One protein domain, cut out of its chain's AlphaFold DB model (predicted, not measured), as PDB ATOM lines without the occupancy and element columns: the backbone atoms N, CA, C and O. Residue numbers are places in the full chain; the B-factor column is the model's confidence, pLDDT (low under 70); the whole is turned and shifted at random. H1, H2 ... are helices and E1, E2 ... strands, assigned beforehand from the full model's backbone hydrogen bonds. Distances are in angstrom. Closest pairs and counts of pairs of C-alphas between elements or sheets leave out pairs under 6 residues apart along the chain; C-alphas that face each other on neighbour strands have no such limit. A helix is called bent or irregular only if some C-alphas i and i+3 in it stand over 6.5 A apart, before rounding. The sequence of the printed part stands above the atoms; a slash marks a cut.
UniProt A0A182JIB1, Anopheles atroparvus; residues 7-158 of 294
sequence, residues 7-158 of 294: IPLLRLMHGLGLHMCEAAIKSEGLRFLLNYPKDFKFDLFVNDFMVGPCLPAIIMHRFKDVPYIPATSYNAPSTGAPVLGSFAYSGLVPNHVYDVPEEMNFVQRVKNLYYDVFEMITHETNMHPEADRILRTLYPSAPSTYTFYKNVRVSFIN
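This is residues 7 to 158 of the 294 residues of a protein of Anopheles atroparvus (UniProt A0A182JIB1). Two long helices, H1 and the slightly bent H4, run side by side the same way; H3 packs on both, between them and a small parallel sheet of E1 and E2. The long unnamed stretch of residues 73 to 105 leads from E2 to where H4 begins. The printed part has 152 residues, mostly helix by class, with five named helices and two named strands in the order H1, H2, E1, H3, E2, H4, H5. It is compact, with a radius of gyration of the C-alphas of 16.6 A, and spans 57 by 26 by 23 A.

H1, residues 7 to 26, is close to but not clearly touching H2, residues 28 to 34; C-alphas 24 and 30 are closest, 6.7 A apart. E1, residues 45 to 48, H3, residues 54 to 63, and E2, residues 68 to 72, form a strand-helix-strand unit, two parallel strands with a helix between in the chain, its crossover right-handed. N 69 and O 45 are 2.9 A apart, within hydrogen-bond range. H1 touches H3 with residues 21 to 25 alone; the closest C-alphas, 21 and 54, are 5.4 A apart. H4, residues 106 to 138, was assigned as one helix by its hydrogen bonds but is bent: C-alphas 125 and 128 are 6.6 A apart, and its arms H4a, residues 106 to 125, and H4b, residues 128 to 138, stand at a shallow tilt of 25 degrees. H1 touches H4b with residues 18 to 22 alone, at a shallow tilt of 14 degrees; C-alphas 18 and 131 are closest, 6.5 A apart. H3 touches H4b at a steep tilt of 49 degrees; C-alphas 54 and 135 are closest, 6.0 A apart. H5, residues 146 to 149, only just touches H3, with 3 pairs of C-alphas within 8 A, the closest 57 and 148 at 6.2 A. Every O i to N i+4 pair is within range in H1, H2, H3 and H4a, and 5 of 7 in H4b; H5 is too short for one.

H1 begins at C-alpha 7 (117.349, 87.647, 130.762) and is 29.2 A long; H4a is 28.3 A, and H4b, 16.0 A, ends at C-alpha 138 (140.670, 82.773, 110.051).

C-alphas 37 and 105 are farthest apart, 57.2 A. The printed part has no cut, and E2 to H4 is a long link. Residues 73 to 77, 84 and 158 have pLDDT under 70.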
ATOM      1  N   ILE A   7     115.886  87.449 130.803       87.50
ATOM      2  CA  ILE A   7     117.349  87.647 130.762       87.50
ATOM      3  C   ILE A   7     118.115  86.352 130.415       87.50
ATOM      4  O   ILE A   7     118.966  86.401 129.524       87.50
ATOM      5  N   PRO A   8     117.877  85.201 131.082       86.69
ATOM      6  CA  PRO A   8     118.439  83.923 130.646       86.69
ATOM      7  C   PRO A   8     118.147  83.596 129.179       86.69
ATOM      8  O   PRO A   8     119.057  83.170 128.470       86.69
ATOM      9  N   LEU A   9     116.926  83.870 128.706       84.56
ATOM     10  CA  LEU A   9     116.533  83.582 127.328       84.56
ATOM     11  C   LEU A   9     117.290  84.460 126.317       84.56
ATOM     12  O   LEU A   9     117.787  83.943 125.319       84.56
ATOM     13  N   LEU A  10     117.490  85.748 126.614       85.38
ATOM     14  CA  LEU A  10     118.348  86.632 125.811       85.38
ATOM     15  C   LEU A  10     119.796  86.135 125.761       85.38
ATOM     16  O   LEU A  10     120.415  86.104 124.699       85.38
ATOM     17  N   ARG A  11     120.346  85.691 126.897       85.81
ATOM     18  CA  ARG A  11     121.701  85.112 126.935       85.81
ATOM     19  C   ARG A  11     121.795  83.825 126.120       85.81
ATOM     20  O   ARG A  11     122.810  83.615 125.462       85.81
ATOM     21  N   LEU A  12     120.756  82.991 126.143       84.44
ATOM     22  CA  LEU A  12     120.676  81.784 125.323       84.44
ATOM     23  C   LEU A  12     120.676  82.129 123.829       84.44
ATOM     24  O   LEU A  12     121.428  81.519 123.075       84.44
ATOM     25  N   MET A  13     119.885  83.121 123.409       78.88
ATOM     26  CA  MET A  13     119.841  83.585 122.016       78.88
ATOM     27  C   MET A  13     121.191  84.148 121.551       78.88
ATOM     28  O   MET A  13     121.678  83.770 120.486       78.88
ATOM     29  N   HIS A  14     121.863  84.955 122.377       82.44
ATOM     30  CA  HIS A  14     123.227  85.410 122.080       82.44
ATOM     31  C   HIS A  14     124.226  84.250 121.994       82.44
ATOM     32  O   HIS A  14     125.038  84.188 121.069       82.44
ATOM     33  N   GLY A  15     124.146  83.298 122.928       84.19
ATOM     34  CA  GLY A  15     124.974  82.097 122.912       84.19
ATOM     35  C   GLY A  15     124.764  81.260 121.650       84.19
ATOM     36  O   GLY A  15     125.738  80.770 121.081       84.19
ATOM     37  N   LEU A  16     123.518  81.144 121.180       83.31
ATOM     38  CA  LEU A  16     123.173  80.443 119.945       83.31
ATOM     39  C   LEU A  16     123.841  81.092 118.729       83.31
ATOM     40  O   LEU A  16     124.467  80.383 117.947       83.31
ATOM     41  N   GLY A  17     123.774  82.421 118.601       82.50
ATOM     42  CA  GLY A  17     124.418  83.143 117.498       82.50
ATOM     43  C   GLY A  17     125.935  82.918 117.441       82.50
ATOM     44  O   GLY A  17     126.493  82.684 116.370       82.50
ATOM     45  N   LEU A  18     126.609  82.895 118.597       87.44
ATOM     46  CA  LEU A  18     128.046  82.597 118.676       87.44
ATOM     47  C   LEU A  18     128.367  81.129 118.348       87.44
ATOM     48  O   LEU A  18     129.323  80.855 117.623       87.44
ATOM     49  N   HIS A  19     127.545  80.179 118.801       88.44
ATOM     50  CA  HIS A  19     127.708  78.768 118.431       88.44
ATOM     51  C   HIS A  19     127.500  78.543 116.930       88.44
ATOM     52  O   HIS A  19     128.234  77.769 116.315       88.44
ATOM     53  N   MET A  20     126.530  79.235 116.321       87.06
ATOM     54  CA  MET A  20     126.314  79.201 114.873       87.06
ATOM     55  C   MET A  20     127.507  79.788 114.116       87.06
ATOM     56  O   MET A  20     127.953  79.188 113.141       87.06
ATOM     57  N   CYS A  21     128.092  80.881 114.608       87.06
ATOM     58  CA  CYS A  21     129.351  81.431 114.109       87.06
ATOM     59  C   CYS A  21     130.486  80.388 114.092       87.06
ATOM     60  O   CYS A  21     131.134  80.186 113.060       87.06
ATOM     61  N   GLU A  22     130.724  79.694 115.210       88.00
ATOM     62  CA  GLU A  22     131.764  78.661 115.290       88.00
ATOM     63  C   GLU A  22     131.485  77.470 114.365       88.00
ATOM     64  O   GLU A  22     132.398  76.954 113.709       88.00
ATOM     65  N   ALA A  23     130.227  77.032 114.304       88.56
ATOM     66  CA  ALA A  23     129.801  75.941 113.440       88.56
ATOM     67  C   ALA A  23     129.963  76.308 111.956       88.56
ATOM     68  O   ALA A  23     130.492  75.512 111.178       88.56
ATOM     69  N   ALA A  24     129.585  77.530 111.571       85.12
ATOM     70  CA  ALA A  24     129.710  78.033 110.209       85.12
ATOM     71  C   ALA A  24     131.172  78.048 109.746       85.12
ATOM     72  O   ALA A  24     131.470  77.633 108.626       85.12
ATOM     73  N   ILE A  25     132.098  78.436 110.624       86.44
ATOM     74  CA  ILE A  25     133.536  78.468 110.327       86.44
ATOM     75  C   ILE A  25     134.126  77.074 110.099       86.44
ATOM     76  O   ILE A  25     134.995  76.885 109.247       86.44
ATOM     77  N   LYS A  26     133.635  76.080 110.839       88.38
ATOM     78  CA  LYS A  26     134.068  74.684 110.706       88.38
ATOM     79  C   LYS A  26     133.352  73.948 109.567       88.38
ATOM     80  O   LYS A  26     133.759  72.837 109.232       88.38
ATOM     81  N   SER A  27     132.317  74.549 108.979       89.81
ATOM     82  CA  SER A  27     131.476  73.904 107.973       89.81
ATOM     83  C   SER A  27     132.219  73.630 106.663       89.81
ATOM     84  O   SER A  27     133.044  74.419 106.192       89.81
ATOM     85  N   GLU A  28     131.879  72.511 106.026       90.75
ATOM     86  CA  GLU A  28     132.374  72.181 104.687       90.75
ATOM     87  C   GLU A  28     131.866  73.171 103.634       90.75
ATOM     88  O   GLU A  28     132.603  73.520 102.715       90.75
ATOM     89  N   GLY A  29     130.647  73.693 103.814       86.94
ATOM     90  CA  GLY A  29     130.058  74.699 102.931       86.94
ATOM     91  C   GLY A  29     130.886  75.983 102.870       86.94
ATOM     92  O   GLY A  29     131.162  76.484 101.780       86.94
ATOM     93  N   LEU A  30     131.371  76.484 104.013       87.56
ATOM     94  CA  LEU A  30     132.264  77.640 104.005       87.56
ATOM     95  C   LEU A  30     133.596  77.314 103.321       87.56
ATOM     96  O   LEU A  30     134.063  78.100 102.504       87.56
ATOM     97  N   ARG A  31     134.200  76.153 103.604       88.69
ATOM     98  CA  ARG A  31     135.455  75.739 102.946       88.69
ATOM     99  C   ARG A  31     135.302  75.666 101.428       88.69
ATOM    100  O   ARG A  31     136.179  76.133 100.706       88.69
ATOM    101  N   PHE A  32     134.176  75.140 100.953       91.06
ATOM    102  CA  PHE A  32     133.831  75.119  99.537       91.06
ATOM    103  C   PHE A  32     133.776  76.533  98.945       91.06
ATOM    104  O   PHE A  32     134.403  76.780  97.918       91.06
ATOM    105  N   LEU A  33     133.109  77.480  99.616       88.19
ATOM    106  CA  LEU A  33     133.061  78.878  99.174       88.19
ATOM    107  C   LEU A  33     134.454  79.522  99.151       88.19
ATOM    108  O   LEU A  33     134.801  80.204  98.192       88.19
ATOM    109  N   LEU A  34     135.286  79.282 100.165       87.44
ATOM    110  CA  LEU A  34     136.629  79.864 100.239       87.44
ATOM    111  C   LEU A  34     137.578  79.350  99.143       87.44
ATOM    112  O   LEU A  34     138.486  80.088  98.747       87.44
ATOM    113  N   ASN A  35     137.340  78.139  98.628       91.50
ATOM    114  CA  ASN A  35     138.116  77.516  97.550       91.50
ATOM    115  C   ASN A  35     137.817  78.078  96.150       91.50
ATOM    116  O   ASN A  35     138.512  77.717  95.199       91.50
ATOM    117  N   TYR A  36     136.824  78.962  95.997       89.56
ATOM    118  CA  TYR A  36     136.612  79.663  94.730       89.56
ATOM    119  C   TYR A  36     137.859  80.473  94.325       89.56
ATOM    120  O   TYR A  36     138.632  80.896  95.196       89.56
ATOM    121  N   PRO A  37     138.057  80.747  93.021       91.44
ATOM    122  CA  PRO A  37     139.155  81.586  92.545       91.44
ATOM    123  C   PRO A  37     139.227  82.945  93.268       91.44
ATOM    124  O   PRO A  37     138.230  83.469  93.777       91.44
ATOM    125  N   LYS A  38     140.424  83.534  93.378       84.81
ATOM    126  CA  LYS A  38     140.626  84.807  94.111       84.81
ATOM    127  C   LYS A  38     139.956  86.004  93.430       84.81
ATOM    128  O   LYS A  38     139.626  86.983  94.092       84.81
ATOM    129  N   ASP A  39     139.792  85.916  92.123       86.12
ATOM    130  CA  ASP A  39     139.157  86.875  91.227       86.12
ATOM    131  C   ASP A  39     137.641  86.678  91.101       86.12
ATOM    132  O   ASP A  39     136.953  87.592  90.644       86.12
ATOM    133  N   PHE A  40     137.116  85.534  91.552       86.75
ATOM    134  CA  PHE A  40     135.684  85.267  91.554       86.75
ATOM    135  C   PHE A  40     134.942  86.269  92.444       86.75
ATOM    136  O   PHE A  40     135.393  86.592  93.547       86.75
ATOM    137  N   LYS A  41     133.789  86.744  91.972       82.88
ATOM    138  CA  LYS A  41     132.919  87.681  92.685       82.88
ATOM    139  C   LYS A  41     131.494  87.159  92.671       82.88
ATOM    140  O   LYS A  41     131.022  86.677  91.648       82.88
ATOM    141  N   PHE A  42     130.824  87.292  93.805       81.88
ATOM    142  CA  PHE A  42     129.384  87.108  93.891       81.88
ATOM    143  C   PHE A  42     128.694  88.448  93.634       81.88
ATOM    144  O   PHE A  42     129.169  89.482  94.101       81.88
ATOM    145  N   ASP A  43     127.569  88.421  92.924       78.31
ATOM    146  CA  ASP A  43     126.748  89.615  92.688       78.31
ATOM    147  C   ASP A  43     125.862  89.954  93.897       78.31
ATOM    148  O   ASP A  43     125.491  91.108  94.107       78.31
ATOM    149  N   LEU A  44     125.522  88.942  94.703       80.44
ATOM    150  CA  LEU A  44     124.648  89.058  95.863       80.44
ATOM    151  C   LEU A  44     124.912  87.918  96.851       80.44
ATOM    152  O   LEU A  44     125.033  86.757  96.457       80.44
ATOM    153  N   PHE A  45     124.931  88.240  98.141       83.50
ATOM    154  CA  PHE A  45     124.952  87.279  99.233       83.50
ATOM    155  C   PHE A  45     123.647  87.382 100.028       83.50
ATOM    156  O   PHE A  45     123.255  88.465 100.458       83.50
ATOM    157  N   VAL A  46     122.964  86.254 100.222       84.06
ATOM    158  CA  VAL A  46     121.748  86.162 101.040       84.06
ATOM    159  C   VAL A  46     121.982  85.100 102.099       84.06
ATOM    160  O   VAL A  46     122.371  83.979 101.773       84.06
ATOM    161  N   ASN A  47     121.772  85.443 103.366       85.38
ATOM    162  CA  ASN A  47     121.990  84.522 104.475       85.38
ATOM    163  C   ASN A  47     120.987  84.761 105.597       85.38
ATOM    164  O   ASN A  47     120.471  85.869 105.741       85.38
ATOM    165  N   ASP A  48     120.716  83.704 106.366       83.62
ATOM    166  CA  ASP A  48     119.861  83.823 107.533       83.62
ATOM    167  C   ASP A  48     120.561  84.646 108.626       83.62
ATOM    168  O   ASP A  48     121.613  84.249 109.126       83.62
ATOM    169  N   PHE A  49     119.969  85.778 109.007       78.06
ATOM    170  CA  PHE A  49     120.491  86.687 110.030       78.06
ATOM    171  C   PHE A  49     120.750  85.988 111.377       78.06
ATOM    172  O   PHE A  49     121.668  86.369 112.103       78.06
ATOM    173  N   MET A  50     120.000  84.927 111.695       76.56
ATOM    174  CA  MET A  50     120.139  84.176 112.948       76.56
ATOM    175  C   MET A  50     121.415  83.323 113.014       76.56
ATOM    176  O   MET A  50     121.797  82.881 114.097       76.56
ATOM    177  N   VAL A  51     122.106  83.106 111.887       78.12
ATOM    178  CA  VAL A  51     123.410  82.408 111.846       78.12
ATOM    179  C   VAL A  51     124.527  83.273 112.450       78.12
ATOM    180  O   VAL A  51     125.630  82.790 112.717       78.12
ATOM    181  N   GLY A  52     124.225  84.536 112.740       80.62
ATOM    182  CA  GLY A  52     125.128  85.457 113.395       80.62
ATOM    183  C   GLY A  52     126.094  86.146 112.425       80.62
ATOM    184  O   GLY A  52     126.098  85.911 111.216       80.62
ATOM    185  N   PRO A  53     126.937  87.036 112.959       86.00
ATOM    186  CA  PRO A  53     127.706  87.997 112.170       86.00
ATOM    187  C   PRO A  53     128.906  87.428 111.391       86.00
ATOM    188  O   PRO A  53     129.433  88.093 110.498       86.00
ATOM    189  N   CYS A  54     129.397  86.235 111.733       88.44
ATOM    190  CA  CYS A  54     130.704  85.774 111.254       88.44
ATOM    191  C   CYS A  54     130.697  85.405 109.772       88.44
ATOM    192  O   CYS A  54     131.598  85.793 109.035       88.44
ATOM    193  N   LEU A  55     129.680  84.671 109.321       87.81
ATOM    194  CA  LEU A  55     129.580  84.247 107.930       87.81
ATOM    195  C   LEU A  55     129.481  85.436 106.952       87.81
ATOM    196  O   LEU A  55     130.303  85.486 106.033       87.81
ATOM    197  N   PRO A  56     128.572  86.420 107.137       86.94
ATOM    198  CA  PRO A  56     128.544  87.599 106.273       86.94
ATOM    199  C   PRO A  56     129.856  88.382 106.316       86.94
ATOM    200  O   PRO A  56     130.357  88.761 105.260       86.94
ATOM    201  N   ALA A  57     130.478  88.542 107.489       88.44
ATOM    202  CA  ALA A  57     131.770  89.220 107.593       88.44
ATOM    203  C   ALA A  57     132.882  88.506 106.797       88.44
ATOM    204  O   ALA A  57     133.647  89.163 106.091       88.44
ATOM    205  N   ILE A  58     132.949  87.168 106.847       88.06
ATOM    206  CA  ILE A  58     133.925  86.371 106.081       88.06
ATOM    207  C   ILE A  58     133.710  86.543 104.581       88.06
ATOM    208  O   ILE A  58     134.664  86.789 103.843       88.06
ATOM    209  N   ILE A  59     132.465  86.416 104.124       88.06
ATOM    210  CA  ILE A  59     132.131  86.497 102.703       88.06
ATOM    211  C   ILE A  59     132.403  87.906 102.168       88.06
ATOM    212  O   ILE A  59     133.065  88.054 101.140       88.06
ATOM    213  N   MET A  60     131.990  88.947 102.889       85.62
ATOM    214  CA  MET A  60     132.259  90.332 102.495       85.62
ATOM    215  C   MET A  60     133.759  90.640 102.470       85.62
ATOM    216  O   MET A  60     134.234  91.272 101.527       85.62
ATOM    217  N   HIS A  61     134.534  90.122 103.428       86.50
ATOM    218  CA  HIS A  61     135.986  90.290 103.426       86.50
ATOM    219  C   HIS A  61     136.661  89.542 102.264       86.50
ATOM    220  O   HIS A  61     137.497  90.103 101.554       86.50
ATOM    221  N   ARG A  62     136.286  88.278 102.024       86.38
ATOM    222  CA  ARG A  62     136.894  87.417 100.996       86.38
ATOM    223  C   ARG A  62     136.529  87.829  99.568       86.38
ATOM    224  O   ARG A  62     137.359  87.659  98.671       86.38
ATOM    225  N   PHE A  63     135.315  88.334  99.349       87.19
ATOM    226  CA  PHE A  63     134.763  88.638  98.021       87.19
ATOM    227  C   PHE A  63     134.606  90.141  97.739       87.19
ATOM    228  O   PHE A  63     133.972  90.503  96.753       87.19
ATOM    229  N   LYS A  64     135.258  91.003  98.537       80.94
ATOM    230  CA  LYS A  64     135.322  92.467  98.359       80.94
ATOM    231  C   LYS A  64     133.943  93.143  98.388       80.94
ATOM    232  O   LYS A  64     133.491  93.661  97.373       80.94
ATOM    233  N   ASP A  65     133.319  93.143  99.565       72.94
ATOM    234  CA  ASP A  65     132.069  93.859  99.866       72.94
ATOM    235  C   ASP A  65     130.910  93.517  98.915       72.94
ATOM    236  O   ASP A  65     130.209  94.393  98.406       72.94
ATOM    237  N   VAL A  66     130.693  92.217  98.687       83.31
ATOM    238  CA  VAL A  66     129.489  91.728  98.000       83.31
ATOM    239  C   VAL A  66     128.225  92.308  98.659       83.31
ATOM    240  O   VAL A  66     128.134  92.305  99.893       83.31
ATOM    241  N   PRO A  67     127.236  92.788  97.877       82.50
ATOM    242  CA  PRO A  67     125.948  93.204  98.418       82.50
ATOM    243  C   PRO A  67     125.332  92.097  99.278       82.50
ATOM    244  O   PRO A  67     125.225  90.954  98.835       82.50
ATOM    245  N   TYR A  68     124.926  92.427 100.503       83.25
ATOM    246  CA  TYR A  68     124.371  91.470 101.459       83.25
ATOM    247  C   TYR A  68     122.912  91.798 101.784       83.25
ATOM    248  O   TYR A  68     122.588  92.931 102.148       83.25
ATOM    249  N   ILE A  69     122.044  90.790 101.678       84.56
ATOM    250  CA  ILE A  69     120.656  90.845 102.136       84.56
ATOM    251  C   ILE A  69     120.480  89.812 103.256       84.56
ATOM    252  O   ILE A  69     120.446  88.610 102.970       84.56
ATOM    253  N   PRO A  70     120.353  90.235 104.527       81.69
ATOM    254  CA  PRO A  70     119.894  89.343 105.577       81.69
ATOM    255  C   PRO A  70     118.465  88.889 105.273       81.69
ATOM    256  O   PRO A  70     117.597  89.690 104.920       81.69
ATOM    257  N   ALA A  71     118.226  87.594 105.411       82.69
ATOM    258  CA  ALA A  71     116.901  87.003 105.420       82.69
ATOM    259  C   ALA A  71     116.661  86.370 106.794       82.69
ATOM    260  O   ALA A  71     117.608  85.971 107.450       82.69
ATOM    261  N   THR A  72     115.435  86.272 107.284       75.38
ATOM    262  CA  THR A  72     115.153  85.482 108.488       75.38
ATOM    263  C   THR A  72     113.717  84.995 108.477       75.38
ATOM    264  O   THR A  72     112.806  85.677 108.003       75.38
ATOM    265  N   SER A  73     113.521  83.790 109.008       69.19
ATOM    266  CA  SER A  73     112.189  83.228 109.262       69.19
ATOM    267  C   SER A  73     111.551  83.774 110.546       69.19
ATOM    268  O   SER A  73     110.413  83.422 110.866       69.19
ATOM    269  N   TYR A  74     112.271  84.622 111.278       68.56
ATOM    270  CA  TYR A  74     111.816  85.305 112.480       68.56
ATOM    271  C   TYR A  74     111.361  86.738 112.160       68.56
ATOM    272  O   TYR A  74     111.710  87.286 111.110       68.56
ATOM    273  N   ASN A  75     110.584  87.350 113.058       68.69
ATOM    274  CA  ASN A  75     110.405  88.802 112.986       68.69
ATOM    275  C   ASN A  75     111.725  89.495 113.357       68.69
ATOM    276  O   ASN A  75     112.571  88.870 113.994       68.69
ATOM    277  N   ALA A  76     111.920  90.763 112.995       64.50
ATOM    278  CA  ALA A  76     113.113  91.490 113.422       64.50
ATOM    279  C   ALA A  76     113.159  91.573 114.966       64.50
ATOM    280  O   ALA A  76     112.279  92.199 115.556       64.50
ATOM    281  N   PRO A  77     114.152  90.959 115.645       68.69
ATOM    282  CA  PRO A  77     114.356  91.189 117.073       68.69
ATOM    283  C   PRO A  77     114.792  92.643 117.308       68.69
ATOM    284  O   PRO A  77     115.118  93.370 116.361       68.69
ATOM    285  N   SER A  78     114.854  93.071 118.571       71.75
ATOM    286  CA  SER A  78     115.226  94.452 118.923       71.75
ATOM    287  C   SER A  78     116.614  94.846 118.386       71.75
ATOM    288  O   SER A  78     116.857  96.007 118.066       71.75
ATOM    289  N   THR A  79     117.488  93.856 118.188       75.88
ATOM    290  CA  THR A  79     118.822  93.957 117.580       75.88
ATOM    291  C   THR A  79     118.822  93.958 116.048       75.88
ATOM    292  O   THR A  79     119.752  94.479 115.436       75.88
ATOM    293  N   GLY A  80     117.778  93.428 115.405       74.25
ATOM    294  CA  GLY A  80     117.630  93.412 113.947       74.25
ATOM    295  C   GLY A  80     117.102  94.731 113.374       74.25
ATOM    296  O   GLY A  80     117.465  95.108 112.262       74.25
ATOM    297  N   ALA A  81     116.284  95.465 114.131       74.44
ATOM    298  CA  ALA A  81     115.741  96.761 113.711       74.44
ATOM    299  C   ALA A  81     116.835  97.828 113.431       74.44
ATOM    300  O   ALA A  81     116.810  98.434 112.350       74.44
ATOM    301  N   PRO A  82     117.851  98.018 114.302       75.06
ATOM    302  CA  PRO A  82     118.957  98.948 114.059       75.06
ATOM    303  C   PRO A  82     119.786  98.652 112.807       75.06
ATOM    304  O   PRO A  82     120.307  99.582 112.193       75.06
ATOM    305  N   VAL A  83     119.865  97.388 112.371       74.81
ATOM    306  CA  VAL A  83     120.601  96.989 111.154       74.81
ATOM    307  C   VAL A  83     120.078  97.705 109.906       74.81
ATOM    308  O   VAL A  83     120.827  97.961 108.968       74.81
ATOM    309  N   LEU A  84     118.794  98.066 109.897       69.81
ATOM    310  CA  LEU A  84     118.139  98.769 108.791       69.81
ATOM    311  C   LEU A  84     117.921 100.258 109.080       69.81
ATOM    312  O   LEU A  84     117.208 100.930 108.331       69.81
ATOM    313  N   GLY A  85     118.521 100.775 110.158       70.69
ATOM    314  CA  GLY A  85     118.335 102.147 110.625       70.69
ATOM    315  C   GLY A  85     116.984 102.391 111.305       70.69
ATOM    316  O   GLY A  85     116.529 103.533 111.338       70.69
ATOM    317  N   SER A  86     116.326 101.338 111.802       73.81
ATOM    318  CA  SER A  86     115.092 101.433 112.589       73.81
ATOM    319  C   SER A  86     115.372 101.424 114.095       73.81
ATOM    320  O   SER A  86     116.491 101.163 114.535       73.81
ATOM    321  N   PHE A  87     114.334 101.670 114.890       75.94
ATOM    322  CA  PHE A  87     114.374 101.591 116.347       75.94
ATOM    323  C   PHE A  87     113.474 100.458 116.831       75.94
ATOM    324  O   PHE A  87     112.416 100.214 116.255       75.94
ATOM    325  N   ALA A  88     113.859  99.801 117.926       79.44
ATOM    326  CA  ALA A  88     112.946  98.915 118.633       79.44
ATOM    327  C   ALA A  88     111.838  99.755 119.289       79.44
ATOM    328  O   ALA A  88     112.112 100.660 120.082       79.44
ATOM    329  N   TYR A  89     110.578  99.473 118.962       85.25
ATOM    330  CA  TYR A  89     109.429 100.180 119.526       85.25
ATOM    331  C   TYR A  89     109.050  99.611 120.899       85.25
ATOM    332  O   TYR A  89     107.930  99.143 121.093       85.25
ATOM    333  N   SER A  90     109.953  99.701 121.880       86.00
ATOM    334  CA  SER A  90     109.813  99.094 123.218       86.00
ATOM    335  C   SER A  90     108.542  99.492 123.973       86.00
ATOM    336  O   SER A  90     108.089  98.799 124.883       86.00
ATOM    337  N   GLY A  91     107.963 100.643 123.636       84.94
ATOM    338  CA  GLY A  91     106.707 101.093 124.220       84.94
ATOM    339  C   GLY A  91     105.472 100.408 123.636       84.94
ATOM    340  O   GLY A  91     104.451 100.395 124.313       84.94
ATOM    341  N   LEU A  92     105.537  99.890 122.409       82.69
ATOM    342  CA  LEU A  92     104.398  99.367 121.641       82.69
ATOM    343  C   LEU A  92     104.484  97.854 121.421       82.69
ATOM    344  O   LEU A  92     103.463  97.183 121.460       82.69
ATOM    345  N   VAL A  93     105.692  97.335 121.213       86.19
ATOM    346  CA  VAL A  93     105.940  95.943 120.838       86.19
ATOM    347  C   VAL A  93     106.687  95.255 121.976       86.19
ATOM    348  O   VAL A  93     107.802  95.674 122.303       86.19
ATOM    349  N   PRO A  94     106.101  94.226 122.611       86.81
ATOM    350  CA  PRO A  94     106.814  93.390 123.566       86.81
ATOM    351  C   PRO A  94     108.070  92.774 122.943       86.81
ATOM    352  O   PRO A  94     108.040  92.273 121.818       86.81
ATOM    353  N   ASN A  95     109.175  92.782 123.684       87.81
ATOM    354  CA  ASN A  95     110.393  92.091 123.304       87.81
ATOM    355  C   ASN A  95     110.086  90.598 123.130       87.81
ATOM    356  O   ASN A  95     109.322  90.006 123.889       87.81
ATOM    357  N   HIS A  96     110.723  89.981 122.145       82.62
ATOM    358  CA  HIS A  96     110.506  88.591 121.758       82.62
ATOM    359  C   HIS A  96     110.745  87.542 122.866       82.62
ATOM    360  O   HIS A  96     110.273  86.413 122.744       82.62
ATOM    361  N   VAL A  97     111.445  87.894 123.951       84.00
ATOM    362  CA  VAL A  97     111.619  87.037 125.140       84.00
ATOM    363  C   VAL A  97     110.709  87.409 126.315       84.00
ATOM    364  O   VAL A  97     110.779  86.777 127.372       84.00
ATOM    365  N   TYR A  98     109.899  88.461 126.174       87.25
ATOM    366  CA  TYR A  98     109.033  88.978 127.223       87.25
ATOM    367  C   TYR A  98     107.565  88.675 126.917       87.25
ATOM    368  O   TYR A  98     106.909  89.370 126.147       87.25
ATOM    369  N   ASP A  99     107.054  87.618 127.550       83.94
ATOM    370  CA  ASP A  99     105.680  87.142 127.384       83.94
ATOM    371  C   ASP A  99     104.680  88.055 128.114       83.94
ATOM    372  O   ASP A  99     104.379  87.878 129.299       83.94
ATOM    373  N   VAL A 100     104.219  89.092 127.416       81.94
ATOM    374  CA  VAL A 100     103.168  90.012 127.861       81.94
ATOM    375  C   VAL A 100     102.211  90.342 126.711       81.94
ATOM    376  O   VAL A 100     102.618  90.291 125.552       81.94
ATOM    377  N   PRO A 101     100.950  90.714 127.006       79.06
ATOM    378  CA  PRO A 101     100.006  91.163 125.985       79.06
ATOM    379  C   PRO A 101     100.489  92.416 125.240       79.06
ATOM    380  O   PRO A 101     101.258  93.210 125.785       79.06
ATOM    381  N   GLU A 102      99.950  92.641 124.036       74.31
ATOM    382  CA  GLU A 102     100.206  93.851 123.230       74.31
ATOM    383  C   GLU A 102      99.869  95.139 124.008       74.31
ATOM    384  O   GLU A 102     100.620  96.115 123.998       74.31
ATOM    385  N   GLU A 103      98.771  95.126 124.770       85.38
ATOM    386  CA  GLU A 103      98.372  96.233 125.640       85.38
ATOM    387  C   GLU A 103      99.169  96.241 126.955       85.38
ATOM    388  O   GLU A 103      98.675  95.904 128.033       85.38
ATOM    389  N   MET A 104     100.435  96.652 126.878       88.00
ATOM    390  CA  MET A 104     101.285  96.813 128.057       88.00
ATOM    391  C   MET A 104     100.883  98.039 128.893       88.00
ATOM    392  O   MET A 104     100.741  99.153 128.373       88.00
ATOM    393  N   ASN A 105     100.811  97.870 130.215       92.25
ATOM    394  CA  ASN A 105     100.726  98.978 131.169       92.25
ATOM    395  C   ASN A 105     102.082  99.690 131.341       92.25
ATOM    396  O   ASN A 105     103.118  99.223 130.866       92.25
ATOM    397  N   PHE A 106     102.097 100.822 132.051       93.69
ATOM    398  CA  PHE A 106     103.309 101.632 132.227       93.69
ATOM    399  C   PHE A 106     104.505 100.834 132.779       93.69
ATOM    400  O   PHE A 106     105.606 100.917 132.241       93.69
ATOM    401  N   VAL A 107     104.293 100.010 133.809       93.12
ATOM    402  CA  VAL A 107     105.372  99.223 134.430       93.12
ATOM    403  C   VAL A 107     105.884  98.143 133.475       93.12
ATOM    404  O   VAL A 107     107.089  97.906 133.409       93.12
ATOM    405  N   GLN A 108     104.992  97.502 132.716       92.50
ATOM    406  CA  GLN A 108     105.366  96.526 131.691       92.50
ATOM    407  C   GLN A 108     106.182  97.178 130.571       92.50
ATOM    408  O   GLN A 108     107.208  96.626 130.194       92.50
ATOM    409  N   ARG A 109     105.812  98.384 130.118       93.69
ATOM    410  CA  ARG A 109     106.583  99.139 129.111       93.69
ATOM    411  C   ARG A 109     107.984  99.496 129.603       93.69
ATOM    412  O   ARG A 109     108.944  99.351 128.854       93.69
ATOM    413  N   VAL A 110     108.126  99.907 130.867       94.12
ATOM    414  CA  VAL A 110     109.444 100.187 131.471       94.12
ATOM    415  C   VAL A 110     110.302  98.920 131.542       94.12
ATOM    416  O   VAL A 110     111.487  98.963 131.219       94.12
ATOM    417  N   LYS A 111     109.715  97.774 131.914       93.06
ATOM    418  CA  LYS A 111     110.422  96.480 131.906       93.06
ATOM    419  C   LYS A 111     110.806  96.044 130.495       93.06
ATOM    420  O   LYS A 111     111.916  95.567 130.297       93.06
ATOM    421  N   ASN A 112     109.918  96.243 129.527       92.50
ATOM    422  CA  ASN A 112     110.169  95.910 128.134       92.50
ATOM    423  C   ASN A 112     111.327  96.731 127.553       92.50
ATOM    424  O   ASN A 112     112.258  96.168 126.987       92.50
ATOM    425  N   LEU A 113     111.330  98.046 127.808       92.88
ATOM    426  CA  LEU A 113     112.443  98.931 127.470       92.88
ATOM    427  C   LEU A 113     113.754  98.467 128.109       92.88
ATOM    428  O   LEU A 113     114.790  98.471 127.453       92.88
ATOM    429  N   TYR A 114     113.719  98.046 129.375       93.56
ATOM    430  CA  TYR A 114     114.899  97.488 130.027       93.56
ATOM    431  C   TYR A 114     115.427  96.241 129.297       93.56
ATOM    432  O   TYR A 114     116.638  96.134 129.115       93.56
ATOM    433  N   TYR A 115     114.558  95.329 128.846       91.62
ATOM    434  CA  TYR A 115     114.981  94.137 128.103       91.62
ATOM    435  C   TYR A 115     115.545  94.466 126.719       91.62
ATOM    436  O   TYR A 115     116.609  93.949 126.388       91.62
ATOM    437  N   ASP A 116     114.910  95.363 125.961       90.56
ATOM    438  CA  ASP A 116     115.421  95.814 124.659       90.56
ATOM    439  C   ASP A 116     116.788  96.499 124.791       90.56
ATOM    440  O   ASP A 116     117.727  96.186 124.062       90.56
ATOM    441  N   VAL A 117     116.936  97.410 125.759       91.00
ATOM    442  CA  VAL A 117     118.212  98.097 126.014       91.00
ATOM    443  C   VAL A 117     119.277  97.105 126.474       91.00
ATOM    444  O   VAL A 117     120.423  97.184 126.034       91.00
ATOM    445  N   PHE A 118     118.920  96.150 127.335       90.94
ATOM    446  CA  PHE A 118     119.836  95.101 127.772       90.94
ATOM    447  C   PHE A 118     120.299  94.227 126.598       90.94
ATOM    448  O   PHE A 118     121.496  93.957 126.480       90.94
ATOM    449  N   GLU A 119     119.382  93.810 125.721       89.25
ATOM    450  CA  GLU A 119     119.695  93.048 124.510       89.25
ATOM    451  C   GLU A 119     120.646  93.837 123.598       89.25
ATOM    452  O   GLU A 119     121.724  93.341 123.281       89.25
ATOM    453  N   MET A 120     120.316  95.090 123.268       87.94
ATOM    454  CA  MET A 120     121.150  95.945 122.414       87.94
ATOM    455  C   MET A 120     122.551  96.170 122.990       87.94
ATOM    456  O   MET A 120     123.541  96.005 122.280       87.94
ATOM    457  N   ILE A 121     122.661  96.503 124.283       89.00
ATOM    458  CA  ILE A 121     123.965  96.710 124.928       89.00
ATOM    459  C   ILE A 121     124.779  95.420 124.881       89.00
ATOM    460  O   ILE A 121     125.936  95.445 124.480       89.00
ATOM    461  N   THR A 122     124.194  94.285 125.266       87.56
ATOM    462  CA  THR A 122     124.941  93.019 125.313       87.56
ATOM    463  C   THR A 122     125.322  92.506 123.926       87.56
ATOM    464  O   THR A 122     126.391  91.913 123.771       87.56
ATOM    465  N   HIS A 123     124.509  92.777 122.908       86.44
ATOM    466  CA  HIS A 123     124.852  92.509 121.518       86.44
ATOM    467  C   HIS A 123     126.089  93.318 121.075       86.44
ATOM    468  O   HIS A 123     127.054  92.748 120.559       86.44
ATOM    469  N   GLU A 124     126.129  94.622 121.368       85.00
ATOM    470  CA  GLU A 124     127.255  95.501 121.017       85.00
ATOM    471  C   GLU A 124     128.525  95.227 121.838       85.00
ATOM    472  O   GLU A 124     129.626  95.165 121.289       85.00
ATOM    473  N   THR A 125     128.406  95.038 123.154       86.88
ATOM    474  CA  THR A 125     129.571  94.916 124.047       86.88
ATOM    475  C   THR A 125     130.119  93.500 124.161       86.88
ATOM    476  O   THR A 125     131.279  93.344 124.533       86.88
ATOM    477  N   ASN A 126     129.310  92.469 123.891       86.62
ATOM    478  CA  ASN A 126     129.710  91.078 124.113       86.62
ATOM    479  C   ASN A 126     129.676  90.262 122.817       86.62
ATOM    480  O   ASN A 126     130.670  89.621 122.484       86.62
ATOM    481  N   MET A 127     128.563  90.283 122.075       87.25
ATOM    482  CA  MET A 127     128.397  89.413 120.902       87.25
ATOM    483  C   MET A 127     129.336  89.808 119.757       87.25
ATOM    484  O   MET A 127     130.030  88.946 119.219       87.25
ATOM    485  N   HIS A 128     129.407  91.097 119.415       88.38
ATOM    486  CA  HIS A 128     130.299  91.590 118.364       88.38
ATOM    487  C   HIS A 128     131.790  91.350 118.648       88.38
ATOM    488  O   HIS A 128     132.466  90.776 117.790       88.38
ATOM    489  N   PRO A 129     132.334  91.711 119.829       90.81
ATOM    490  CA  PRO A 129     133.735  91.442 120.149       90.81
ATOM    491  C   PRO A 129     134.092  89.955 120.144       90.81
ATOM    492  O   PRO A 129     135.175  89.582 119.690       90.81
ATOM    493  N   GLU A 130     133.186  89.095 120.612       91.12
ATOM    494  CA  GLU A 130     133.421  87.653 120.626       91.12
ATOM    495  C   GLU A 130     133.366  87.064 119.212       91.12
ATOM    496  O   GLU A 130     134.247  86.299 118.819       91.12
ATOM    497  N   ALA A 131     132.410  87.498 118.388       89.81
ATOM    498  CA  ALA A 131     132.368  87.138 116.976       89.81
ATOM    499  C   ALA A 131     133.615  87.613 116.211       89.81
ATOM    500  O   ALA A 131     134.154  86.868 115.393       89.81
ATOM    501  N   ASP A 132     134.119  88.815 116.506       91.19
ATOM    502  CA  ASP A 132     135.373  89.336 115.952       91.19
ATOM    503  C   ASP A 132     136.573  88.471 116.350       91.19
ATOM    504  O   ASP A 132     137.461  88.228 115.527       91.19
ATOM    505  N   ARG A 133     136.613  87.994 117.601       90.69
ATOM    506  CA  ARG A 133     137.657  87.081 118.084       90.69
ATOM    507  C   ARG A 133     137.667  85.798 117.262       90.69
ATOM    508  O   ARG A 133     138.730  85.386 116.804       90.69
ATOM    509  N   ILE A 134     136.491  85.215 117.030       89.19
ATOM    510  CA  ILE A 134     136.330  84.002 116.223       89.19
ATOM    511  C   ILE A 134     136.715  84.283 114.758       89.19
ATOM    512  O   ILE A 134     137.513  83.547 114.182       89.19
ATOM    513  N   LEU A 135     136.232  85.376 114.160       89.19
ATOM    514  CA  LEU A 135     136.542  85.782 112.782       89.19
ATOM    515  C   LEU A 135     138.053  85.932 112.539       89.19
ATOM    516  O   LEU A 135     138.583  85.447 111.535       89.19
ATOM    517  N   ARG A 136     138.762  86.566 113.480       89.88
ATOM    518  CA  ARG A 136     140.206  86.824 113.376       89.88
ATOM    519  C   ARG A 136     141.070  85.571 113.467       89.88
ATOM    520  O   ARG A 136     142.227  85.626 113.062       89.88
ATOM    521  N   THR A 137     140.523  84.439 113.922       88.50
ATOM    522  CA  THR A 137     141.234  83.151 113.844       88.50
ATOM    523  C   THR A 137     141.458  82.696 112.399       88.50
ATOM    524  O   THR A 137     142.470  82.062 112.112       88.50
ATOM    525  N   LEU A 138     140.549  83.052 111.483       85.38
ATOM    526  CA  LEU A 138     140.670  82.773 110.051       85.38
ATOM    527  C   LEU A 138     141.327  83.928 109.291       85.38
ATOM    528  O   LEU A 138     142.147  83.701 108.404       85.38
ATOM    529  N   TYR A 139     140.955  85.164 109.629       85.25
ATOM    530  CA  TYR A 139     141.409  86.372 108.942       85.25
ATOM    531  C   TYR A 139     141.871  87.428 109.952       85.25
ATOM    532  O   TYR A 139     141.070  88.266 110.372       85.25
ATOM    533  N   PRO A 140     143.163  87.451 110.323       85.88
ATOM    534  CA  PRO A 140     143.684  88.387 111.323       85.88
ATOM    535  C   PRO A 140     143.450  89.867 110.982       85.88
ATOM    536  O   PRO A 140     143.323  90.696 111.879       85.88
ATOM    537  N   SER A 141     143.364  90.198 109.689       85.19
ATOM    538  CA  SER A 141     143.133  91.550 109.167       85.19
ATOM    539  C   SER A 141     141.662  91.878 108.876       85.19
ATOM    540  O   SER A 141     141.390  92.905 108.252       85.19
ATOM    541  N   ALA A 142     140.713  91.010 109.238       83.62
ATOM    542  CA  ALA A 142     139.305  91.254 108.940       83.62
ATOM    543  C   ALA A 142     138.760  92.470 109.719       83.62
ATOM    544  O   ALA A 142     139.099  92.654 110.896       83.62
ATOM    545  N   PRO A 143     137.902  93.297 109.086       83.69
ATOM    546  CA  PRO A 143     137.214  94.380 109.776       83.69
ATOM    547  C   PRO A 143     136.274  93.826 110.849       83.69
ATOM    548  O   PRO A 143     135.872  92.662 110.803       83.69
ATOM    549  N   SER A 144     135.906  94.674 111.813       87.19
ATOM    550  CA  SER A 144     134.936  94.289 112.838       87.19
ATOM    551  C   SER A 144     133.611  93.897 112.196       87.19
ATOM    552  O   SER A 144     133.138  94.574 111.277       87.19
ATOM    553  N   THR A 145     132.997  92.853 112.738       86.44
ATOM    554  CA  THR A 145     131.646  92.413 112.429       86.44
ATOM    555  C   THR A 145     130.646  93.566 112.539       86.44
ATOM    556  O   THR A 145     129.778  93.711 111.699       86.44
ATOM    557  N   TYR A 146     130.817  94.527 113.437       82.94
ATOM    558  CA  TYR A 146     129.934  95.701 113.451       82.94
ATOM    559  C   TYR A 146     129.880  96.473 112.106       82.94
ATOM    560  O   TYR A 146     128.860  97.047 111.722       82.94
ATOM    561  N   THR A 147     130.967  96.450 111.330       79.19
ATOM    562  CA  THR A 147     131.066  97.163 110.046       79.19
ATOM    563  C   THR A 147     130.132  96.588 108.983       79.19
ATOM    564  O   THR A 147     129.643  97.350 108.149       79.19
ATOM    565  N   PHE A 148     129.829  95.282 109.009       77.94
ATOM    566  CA  PHE A 148     128.959  94.699 107.982       77.94
ATOM    567  C   PHE A 148     127.512  95.182 108.122       77.94
ATOM    568  O   PHE A 148     126.844  95.382 107.107       77.94
ATOM    569  N   TYR A 149     127.034  95.452 109.346       75.38
ATOM    570  CA  TYR A 149     125.674  95.957 109.552       75.38
ATOM    571  C   TYR A 149     125.444  97.309 108.877       75.38
ATOM    572  O   TYR A 149     124.362  97.559 108.355       75.38
ATOM    573  N   LYS A 150     126.487  98.137 108.753       74.88
ATOM    574  CA  LYS A 150     126.413  99.423 108.040       74.88
ATOM    575  C   LYS A 150     126.202  99.285 106.532       74.88
ATOM    576  O   LYS A 150     125.820 100.265 105.888       74.88
ATOM    577  N   ASN A 151     126.450  98.110 105.957       74.19
ATOM    578  CA  ASN A 151     126.323  97.861 104.520       74.19
ATOM    579  C   ASN A 151     124.980  97.235 104.136       74.19
ATOM    580  O   ASN A 151     124.654  97.193 102.949       74.19
ATOM    581  N   VAL A 152     124.169  96.813 105.109       77.44
ATOM    582  CA  VAL A 152     122.826  96.301 104.837       77.44
ATOM    583  C   VAL A 152     121.939  97.445 104.334       77.44
ATOM    584  O   VAL A 152     121.958  98.566 104.849       77.44
ATOM    585  N   ARG A 153     121.193  97.185 103.257       70.19
ATOM    586  CA  ARG A 153     120.269  98.155 102.640       70.19
ATOM    587  C   ARG A 153     118.828  97.665 102.614       70.19
ATOM    588  O   ARG A 153     117.919  98.486 102.619       70.19
ATOM    589  N   VAL A 154     118.633  96.352 102.584       76.56
ATOM    590  CA  VAL A 154     117.331  95.679 102.545       76.56
ATOM    591  C   VAL A 154     117.438  94.402 103.371       76.56
ATOM    592  O   VAL A 154     118.480  93.752 103.334       76.56
ATOM    593  N   SER A 155     116.370  94.043 104.086       74.00
ATOM    594  CA  SER A 155     116.249  92.761 104.791       74.00
ATOM    595  C   SER A 155     114.933  92.074 104.446       74.00
ATOM    596  O   SER A 155     113.895  92.730 104.308       74.00
ATOM    597  N   PHE A 156     114.972  90.747 104.342       74.69
ATOM    598  CA  PHE A 156     113.779  89.918 104.238       74.69
ATOM    599  C   PHE A 156     113.446  89.330 105.602       74.69
ATOM    600  O   PHE A 156     114.131  88.442 106.091       74.69
ATOM    601  N   ILE A 157     112.361  89.804 106.198       73.12
ATOM    602  CA  ILE A 157     111.859  89.274 107.462       73.12
ATOM    603  C   ILE A 157     110.581  88.481 107.231       73.12
ATOM    604  O   ILE A 157     109.814  88.753 106.300       73.12
ATOM    605  N   ASN A 158     110.336  87.505 108.094       69.69
ATOM    606  CA  ASN A 158     109.061  86.817 108.114       69.69
ATOM    607  C   ASN A 158     108.088  87.613 108.976       69.69
ATOM    608  O   ASN A 158     108.170  87.584 110.206       69.69
TER     609      ASN A 158